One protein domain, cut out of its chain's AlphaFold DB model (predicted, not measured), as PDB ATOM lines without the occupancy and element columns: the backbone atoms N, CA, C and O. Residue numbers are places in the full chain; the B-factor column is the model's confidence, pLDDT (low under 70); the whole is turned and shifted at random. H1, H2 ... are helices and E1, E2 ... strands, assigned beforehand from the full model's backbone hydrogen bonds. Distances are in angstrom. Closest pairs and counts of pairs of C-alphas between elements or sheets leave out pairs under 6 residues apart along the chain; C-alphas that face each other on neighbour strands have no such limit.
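This is residues 24 to 91 of the 117 residues of a protein of Daphnia magna (UniProt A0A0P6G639). This domain has little regular structure: a small antiparallel hairpin, E1 and E2, with one helix, H1, packed on both strands, and long loops making the rest. The 68 printed residues hold H1, E1, E2 in chain order, class mixed, with only 18 residues in named elements. The whole is compact, radius of gyration of the C-alphas 11.4 A, spanning 30 by 26 by 16 A.

Find E1, residues 67 to 70, 10.1 A long, from C-alpha 67 at (28.833, 17.399, 9.958). E2, residues 87 to 90, runs 9.8 A to C-alpha 90 at (24.522, 16.364, 8.179). H1, residues 53 to 62, is 14.3 A long.

Look at N 68 and O 89, 2.9 A apart, within hydrogen-bond range across E1 and E2, whose directions differ by 156 degrees. Residues 24 to 25 pair antiparallel with 88 to 89 of E2. The closest C-alphas of H1 and E1 are Ser 57 and Val 67, 6.3 A; of H1 and E2, Cys 53 and Val 88, 6.3 A. In H1 every O i to N i+4 pair is within hydrogen-bond range.

The farthest C-alphas, Asn 64 and Ser 78, are 32.0 A apart. The link E1 to E2 is long, with 16 residues. The printed part has no cut, and no printed residue is under 70 in pLDDT.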
ATOM      1  N   CYS A  24      22.353  15.493   2.304       91.81
ATOM      2  CA  CYS A  24      23.285  16.291   1.505       91.81
ATOM      3  C   CYS A  24      22.819  17.742   1.440       91.81
ATOM      4  O   CYS A  24      21.680  17.997   1.040       91.81
ATOM      5  N   ILE A  25      23.731  18.670   1.691       93.12
ATOM      6  CA  ILE A  25      23.557  20.093   1.427       93.12
ATOM      7  C   ILE A  25      24.687  20.526   0.495       93.12
ATOM      8  O   ILE A  25      25.862  20.288   0.766       93.12
ATOM      9  N   TYR A  26      24.313  21.119  -0.635       93.38
ATOM     10  CA  TYR A  26      25.246  21.801  -1.525       93.38
ATOM     11  C   TYR A  26      25.083  23.312  -1.344       93.38
ATOM     12  O   TYR A  26      23.941  23.748  -1.164       93.38
ATOM     13  N   PRO A  27      26.155  24.116  -1.463       93.12
ATOM     14  CA  PRO A  27      26.048  25.568  -1.318       93.12
ATOM     15  C   PRO A  27      25.025  26.206  -2.266       93.12
ATOM     16  O   PRO A  27      24.208  27.025  -1.849       93.12
ATOM     17  N   ALA A  28      24.939  25.700  -3.502       93.50
ATOM     18  CA  ALA A  28      23.954  26.124  -4.500       93.50
ATOM     19  C   ALA A  28      22.485  26.057  -4.027       93.50
ATOM     20  O   ALA A  28      21.621  26.702  -4.615       93.50
ATOM     21  N   TYR A  29      22.160  25.278  -2.985       94.44
ATOM     22  CA  TYR A  29      20.790  25.181  -2.465       94.44
ATOM     23  C   TYR A  29      20.334  26.452  -1.751       94.44
ATOM     24  O   TYR A  29      19.134  26.749  -1.772       94.44
ATOM     25  N   ILE A  30      21.272  27.176  -1.146       94.25
ATOM     26  CA  ILE A  30      21.020  28.378  -0.349       94.25
ATOM     27  C   ILE A  30      21.642  29.637  -0.964       94.25
ATOM     28  O   ILE A  30      21.484  30.709  -0.398       94.25
ATOM     29  N   ASP A  31      22.278  29.526  -2.134       93.75
ATOM     30  CA  ASP A  31      22.861  30.651  -2.866       93.75
ATOM     31  C   ASP A  31      21.779  31.551  -3.500       93.75
ATOM     32  O   ASP A  31      20.957  31.102  -4.312       93.75
ATOM     33  N   SER A  32      21.777  32.837  -3.144       95.44
ATOM     34  CA  SER A  32      20.858  33.858  -3.660       95.44
ATOM     35  C   SER A  32      21.085  34.190  -5.135       95.44
ATOM     36  O   SER A  32      20.130  34.600  -5.813       95.44
ATOM     37  N   ASN A  33      22.302  33.975  -5.640       93.25
ATOM     38  CA  ASN A  33      22.694  34.239  -7.025       93.25
ATOM     39  C   ASN A  33      22.244  33.124  -7.978       93.25
ATOM     40  O   ASN A  33      22.079  33.353  -9.177       93.25
ATOM     41  N   LYS A  34      21.961  31.922  -7.462       92.12
ATOM     42  CA  LYS A  34      21.437  30.807  -8.264       92.12
ATOM     43  C   LYS A  34      19.924  30.902  -8.404       92.12
ATOM     44  O   LYS A  34      19.204  31.184  -7.451       92.12
ATOM     45  N   THR A  35      19.396  30.600  -9.586       94.00
ATOM     46  CA  THR A  35      17.950  30.425  -9.793       94.00
ATOM     47  C   THR A  35      17.469  29.076  -9.247       94.00
ATOM     48  O   THR A  35      18.263  28.191  -8.924       94.00
ATOM     49  N   ARG A  36      16.143  28.869  -9.183       92.56
ATOM     50  CA  ARG A  36      15.571  27.559  -8.807       92.56
ATOM     51  C   ARG A  36      16.001  26.443  -9.763       92.56
ATOM     52  O   ARG A  36      16.276  25.329  -9.327       92.56
ATOM     53  N   VAL A  37      16.096  26.750 -11.058       93.38
ATOM     54  CA  VAL A  37      16.557  25.805 -12.087       93.38
ATOM     55  C   VAL A  37      18.034  25.463 -11.871       93.38
ATOM     56  O   VAL A  37      18.394  24.284 -11.871       93.38
ATOM     57  N   ALA A  38      18.853  26.477 -11.571       90.75
ATOM     58  CA  ALA A  38      20.284  26.335 -11.300       90.75
ATOM     59  C   ALA A  38      20.613  25.650  -9.957       90.75
ATOM     60  O   ALA A  38      21.769  25.330  -9.706       90.75
ATOM     61  N   GLY A  39      19.618  25.377  -9.104       92.12
ATOM     62  CA  GLY A  39      19.800  24.554  -7.903       92.12
ATOM     63  C   GLY A  39      19.278  25.151  -6.605       92.12
ATOM     64  O   GLY A  39      19.161  24.403  -5.631       92.12
ATOM     65  N   ARG A  40      18.914  26.440  -6.575       94.50
ATOM     66  CA  ARG A  40      18.413  27.091  -5.357       94.50
ATOM     67  C   ARG A  40      17.130  26.420  -4.877       94.50
ATOM     68  O   ARG A  40      16.155  26.299  -5.622       94.50
ATOM     69  N   ARG A  41      17.113  26.008  -3.609       93.56
ATOM     70  CA  ARG A  41      15.982  25.306  -2.980       93.56
ATOM     71  C   ARG A  41      15.155  26.205  -2.071       93.56
ATOM     72  O   ARG A  41      13.972  25.926  -1.884       93.56
ATOM     73  N   VAL A  42      15.738  27.292  -1.572       92.50
ATOM     74  CA  VAL A  42      15.078  28.247  -0.671       92.50
ATOM     75  C   VAL A  42      14.530  29.482  -1.408       92.50
ATOM     76  O   VAL A  42      14.957  29.786  -2.532       92.50
ATOM     77  N   PRO A  43      13.552  30.203  -0.823       93.62
ATOM     78  CA  PRO A  43      13.160  31.532  -1.293       93.62
ATOM     79  C   PRO A  43      14.350  32.495  -1.285       93.62
ATOM     80  O   PRO A  43      15.198  32.410  -0.403       93.62
ATOM     81  N   LYS A  44      14.396  33.442  -2.232       91.88
ATOM     82  CA  LYS A  44      15.516  34.396  -2.341       91.88
ATOM     83  C   LYS A  44      15.692  35.242  -1.070       91.88
ATOM     84  O   LYS A  44      16.816  35.541  -0.713       91.88
ATOM     85  N   SER A  45      14.603  35.544  -0.359       94.12
ATOM     86  CA  SER A  45      14.621  36.268   0.921       94.12
ATOM     87  C   SER A  45      15.292  35.516   2.076       94.12
ATOM     88  O   SER A  45      15.629  36.132   3.076       94.12
ATOM     89  N   ARG A  46      15.469  34.194   1.959       91.44
ATOM     90  CA  ARG A  46      16.157  33.340   2.947       91.44
ATOM     91  C   ARG A  46      17.457  32.746   2.395       91.44
ATOM     92  O   ARG A  46      18.027  31.852   3.011       91.44
ATOM     93  N   ALA A  47      17.853  33.167   1.198       93.31
ATOM     94  CA  ALA A  47      19.091  32.757   0.560       93.31
ATOM     95  C   ALA A  47      20.215  33.718   0.964       93.31
ATOM     96  O   ALA A  47      19.953  34.877   1.282       93.31
ATOM     97  N   VAL A  48      21.448  33.232   0.920       94.44
ATOM     98  CA  VAL A  48      22.661  33.990   1.243       94.44
ATOM     99  C   VAL A  48      23.532  34.122   0.003       94.44
ATOM    100  O   VAL A  48      23.449  33.299  -0.911       94.44
ATOM    101  N   GLU A  49      24.349  35.162  -0.051       93.56
ATOM    102  CA  GLU A  49      25.211  35.420  -1.198       93.56
ATOM    103  C   GLU A  49      26.457  34.529  -1.167       93.56
ATOM    104  O   GLU A  49      27.165  34.508  -0.168       93.56
ATOM    105  N   ARG A  50      26.713  33.799  -2.267       90.06
ATOM    106  CA  ARG A  50      27.925  32.978  -2.494       90.06
ATOM    107  C   ARG A  50      28.391  32.161  -1.264       90.06
ATOM    108  O   ARG A  50      29.545  32.275  -0.860       90.06
ATOM    109  N   PRO A  51      27.528  31.305  -0.690       92.62
ATOM    110  CA  PRO A  51      27.887  30.495   0.469       92.62
ATOM    111  C   PRO A  51      28.990  29.487   0.138       92.62
ATOM    112  O   PRO A  51      28.984  28.884  -0.938       92.62
ATOM    113  N   THR A  52      29.869  29.218   1.100       91.69
ATOM    114  CA  THR A  52      30.898  28.171   1.008       91.69
ATOM    115  C   THR A  52      30.528  26.937   1.837       91.69
ATOM    116  O   THR A  52      29.724  26.987   2.772       91.69
ATOM    117  N   CYS A  53      31.117  25.777   1.521       91.56
ATOM    118  CA  CYS A  53      30.889  24.563   2.317       91.56
ATOM    119  C   CYS A  53      31.388  24.693   3.761       91.56
ATOM    120  O   CYS A  53      30.806  24.081   4.657       91.56
ATOM    121  N   THR A  54      32.451  25.472   3.970       91.94
ATOM    122  CA  THR A  54      33.045  25.718   5.285       91.94
ATOM    123  C   THR A  54      32.084  26.505   6.166       91.94
ATOM    124  O   THR A  54      31.713  26.008   7.221       91.94
ATOM    125  N   GLU A  55      31.553  27.633   5.685       92.31
ATOM    126  CA  GLU A  55      30.581  28.439   6.444       92.31
ATOM    127  C   GLU A  55      29.328  27.637   6.807       92.31
ATOM    128  O   GLU A  55      28.847  27.684   7.940       92.31
ATOM    129  N   ILE A  56      28.808  26.849   5.857       93.44
ATOM    130  CA  ILE A  56      27.657  25.974   6.111       93.44
ATOM    131  C   ILE A  56      27.994  24.959   7.209       93.44
ATOM    132  O   ILE A  56      27.168  24.706   8.086       93.44
ATOM    133  N   SER A  57      29.189  24.367   7.168       92.94
ATOM    134  CA  SER A  57      29.643  23.423   8.188       92.94
ATOM    135  C   SER A  57      29.766  24.085   9.556       92.94
ATOM    136  O   SER A  57      29.283  23.518  10.533       92.94
ATOM    137  N   ASP A  58      30.357  25.274   9.628       93.19
ATOM    138  CA  ASP A  58      30.602  25.987  10.882       93.19
ATOM    139  C   ASP A  58      29.288  26.356  11.579       93.19
ATOM    140  O   ASP A  58      29.119  26.087  12.768       93.19
ATOM    141  N   VAL A  59      28.301  26.867  10.831       92.56
ATOM    142  CA  VAL A  59      26.968  27.185  11.377       92.56
ATOM    143  C   VAL A  59      26.256  25.928  11.882       92.56
ATOM    144  O   VAL A  59      25.625  25.943  12.939       92.56
ATOM    145  N   LEU A  60      26.358  24.815  11.154       91.50
ATOM    146  CA  LEU A  60      25.735  23.555  11.561       91.50
ATOM    147  C   LEU A  60      26.422  22.935  12.783       91.50
ATOM    148  O   LEU A  60      25.742  22.381  13.646       91.50
ATOM    149  N   GLN A  61      27.745  23.045  12.882       91.19
ATOM    150  CA  GLN A  61      28.493  22.618  14.063       91.19
ATOM    151  C   GLN A  61      28.156  23.488  15.278       91.19
ATOM    152  O   GLN A  61      27.928  22.945  16.355       91.19
ATOM    153  N   ALA A  62      28.033  24.808  15.102       90.50
ATOM    154  CA  ALA A  62      27.577  25.724  16.149       90.50
ATOM    155  C   ALA A  62      26.139  25.416  16.609       90.50
ATOM    156  O   ALA A  62      25.819  25.545  17.786       90.50
ATOM    157  N   ALA A  63      25.287  24.930  15.701       87.38
ATOM    158  CA  ALA A  63      23.953  24.408  16.011       87.38
ATOM    159  C   ALA A  63      23.959  22.960  16.554       87.38
ATOM    160  O   ALA A  63      22.901  22.332  16.668       87.38
ATOM    161  N   ASN A  64      25.138  22.440  16.912       88.31
ATOM    162  CA  ASN A  64      25.358  21.156  17.568       88.31
ATOM    163  C   ASN A  64      25.027  19.917  16.708       88.31
ATOM    164  O   ASN A  64      24.746  18.838  17.238       88.31
ATOM    165  N   PHE A  65      25.079  20.044  15.377       89.62
ATOM    166  CA  PHE A  65      24.953  18.911  14.458       89.62
ATOM    167  C   PHE A  65      26.298  18.241  14.176       89.62
ATOM    168  O   PHE A  65      27.344  18.887  14.113       89.62
ATOM    169  N   LYS A  66      26.264  16.933  13.888       91.25
ATOM    170  CA  LYS A  66      27.416  16.238  13.299       91.25
ATOM    171  C   LYS A  66      27.463  16.487  11.798       91.25
ATOM    172  O   LYS A  66      26.479  16.245  11.090       91.25
ATOM    173  N   VAL A  67      28.619  16.953  11.334       92.44
ATOM    174  CA  VAL A  67      28.833  17.399   9.958       92.44
ATOM    175  C   VAL A  67      30.069  16.734   9.358       92.44
ATOM    176  O   VAL A  67      31.064  16.517  10.045       92.44
ATOM    177  N   GLY A  68      30.008  16.417   8.065       91.44
ATOM    178  CA  GLY A  68      31.159  15.995   7.266       91.44
ATOM    179  C   GLY A  68      31.183  16.716   5.921       91.44
ATOM    180  O   GLY A  68      30.131  16.938   5.328       91.44
ATOM    181  N   ILE A  69      32.368  17.074   5.427       91.81
ATOM    182  CA  ILE A  69      32.542  17.720   4.119       91.81
ATOM    183  C   ILE A  69      33.142  16.709   3.142       91.81
ATOM    184  O   ILE A  69      34.133  16.049   3.442       91.81
ATOM    185  N   GLU A  70      32.545  16.595   1.960       90.19
ATOM    186  CA  GLU A  70      33.040  15.751   0.873       90.19
ATOM    187  C   GLU A  70      33.449  16.617  -0.333       90.19
ATOM    188  O   GLU A  70      32.679  17.498  -0.721       90.19
ATOM    189  N   PRO A  71      34.582  16.340  -1.007       90.38
ATOM    190  CA  PRO A  71      35.071  17.126  -2.146       90.38
ATOM    191  C   PRO A  71      34.323  16.780  -3.450       90.38
ATOM    192  O   PRO A  71      34.906  16.297  -4.428       90.38
ATOM    193  N   LYS A  72      32.999  16.981  -3.461       89.38
ATOM    194  CA  LYS A  72      32.086  16.671  -4.573       89.38
ATOM    195  C   LYS A  72      31.464  17.941  -5.146       89.38
ATOM    196  O   LYS A  72      30.987  18.784  -4.399       89.38
ATOM    197  N   PHE A  73      31.369  18.013  -6.469       88.56
ATOM    198  CA  PHE A  73      30.614  19.064  -7.148       88.56
ATOM    199  C   PHE A  73      29.117  18.749  -7.185       88.56
ATOM    200  O   PHE A  73      28.698  17.581  -7.196       88.56
ATOM    201  N   TYR A  74      28.304  19.801  -7.193       91.12
ATOM    202  CA  TYR A  74      26.883  19.683  -7.483       91.12
ATOM    203  C   TYR A  74      26.683  19.479  -8.988       91.12
ATOM    204  O   TYR A  74      27.295  20.165  -9.793       91.12
ATOM    205  N   SER A  75      25.804  18.558  -9.390       89.38
ATOM    206  CA  SER A  75      25.636  18.195 -10.807       89.38
ATOM    207  C   SER A  75      25.177  19.340 -11.714       89.38
ATOM    208  O   SER A  75      25.374  19.251 -12.918       89.38
ATOM    209  N   ARG A  76      24.534  20.380 -11.163       88.00
ATOM    210  CA  ARG A  76      24.121  21.575 -11.924       88.00
ATOM    211  C   ARG A  76      25.039  22.773 -11.696       88.00
ATOM    212  O   ARG A  76      24.714  23.866 -12.146       88.00
ATOM    213  N   GLU A  77      26.135  22.591 -10.964       85.44
ATOM    214  CA  GLU A  77      27.134  23.639 -10.827       85.44
ATOM    215  C   GLU A  77      27.959  23.707 -12.112       85.44
ATOM    216  O   GLU A  77      28.549  22.714 -12.539       85.44
ATOM    217  N   SER A  78      27.940  24.873 -12.750       79.00
ATOM    218  CA  SER A  78      28.682  25.138 -13.980       79.00
ATOM    219  C   SER A  78      30.107  25.602 -13.687       79.00
ATOM    220  O   SER A  78      30.999  25.356 -14.499       79.00
ATOM    221  N   SER A  79      30.326  26.264 -12.544       79.12
ATOM    222  CA  SER A  79      31.655  26.693 -12.118       79.12
ATOM    223  C   SER A  79      32.472  25.498 -11.625       79.12
ATOM    224  O   SER A  79      31.994  24.666 -10.856       79.12
ATOM    225  N   LYS A  80      33.728  25.409 -12.064       78.94
ATOM    226  CA  LYS A  80      34.699  24.421 -11.561       78.94
ATOM    227  C   LYS A  80      35.687  25.037 -10.568       78.94
ATOM    228  O   LYS A  80      36.728  24.445 -10.307       78.94
ATOM    229  N   GLU A  81      35.368  26.217 -10.043       82.62
ATOM    230  CA  GLU A  81      36.149  26.867  -8.992       82.62
ATOM    231  C   GLU A  81      36.159  26.008  -7.725       82.62
ATOM    232  O   GLU A  81      35.149  25.401  -7.354       82.62
ATOM    233  N   GLU A  82      37.302  25.976  -7.040       76.69
ATOM    234  CA  GLU A  82      37.474  25.178  -5.821       76.69
ATOM    235  C   GLU A  82      36.528  25.650  -4.702       76.69
ATOM    236  O   GLU A  82      36.028  24.837  -3.934       76.69
ATOM    237  N   GLU A  83      36.185  26.940  -4.670       78.94
ATOM    238  CA  GLU A  83      35.230  27.535  -3.718       78.94
ATOM    239  C   GLU A  83      33.815  26.944  -3.843       78.94
ATOM    240  O   GLU A  83      33.092  26.812  -2.854       78.94
ATOM    241  N   MET A  84      33.428  26.547  -5.059       79.50
ATOM    242  CA  MET A  84      32.128  25.932  -5.352       79.50
ATOM    243  C   MET A  84      32.154  24.412  -5.163       79.50
ATOM    244  O   MET A  84      31.120  23.734  -5.261       79.50
ATOM    245  N   ARG A  85      33.336  23.848  -4.891       86.38
ATOM    246  CA  ARG A  85      33.505  22.428  -4.626       86.38
ATOM    247  C   ARG A  85      33.124  22.122  -3.190       86.38
ATOM    248  O   ARG A  85      33.708  22.612  -2.232       86.38
ATOM    249  N   GLY A  86      32.204  21.183  -3.047       89.50
ATOM    250  CA  GLY A  86      31.981  20.513  -1.786       89.50
ATOM    251  C   GLY A  86      30.527  20.146  -1.559       89.50
ATOM    252  O   GLY A  86      29.586  20.704  -2.130       89.50
ATOM    253  N   ARG A  87      30.357  19.149  -0.701       92.75
ATOM    254  CA  ARG A  87      29.064  18.673  -0.241       92.75
ATOM    255  C   ARG A  87      29.115  18.493   1.255       92.75
ATOM    256  O   ARG A  87      29.905  17.698   1.756       92.75
ATOM    257  N   VAL A  88      28.221  19.184   1.942       93.19
ATOM    258  CA  VAL A  88      28.060  19.072   3.383       93.19
ATOM    259  C   VAL A  88      27.092  17.928   3.676       93.19
ATOM    260  O   VAL A  88      26.008  17.834   3.091       93.19
ATOM    261  N   ARG A  89      27.499  17.017   4.554       92.38
ATOM    262  CA  ARG A  89      26.705  15.901   5.063       92.38
ATOM    263  C   ARG A  89      26.311  16.203   6.495       92.38
ATOM    264  O   ARG A  89      27.178  16.581   7.271       92.38
ATOM    265  N   VAL A  90      25.038  16.018   6.842       91.94
ATOM    266  CA  VAL A  90      24.522  16.364   8.179       91.94
ATOM    267  C   VAL A  90      23.717  15.218   8.770       91.94
ATOM    268  O   VAL A  90      22.791  14.708   8.125       91.94
ATOM    269  N   GLN A  91      24.042  14.836  10.002       91.31
ATOM    270  CA  GLN A  91      23.234  13.897  10.769       91.31
ATOM    271  C   GLN A  91      21.983  14.602  11.296       91.31
ATOM    272  O   GLN A  91      22.083  15.511  12.113       91.31
TER     273      GLN A  91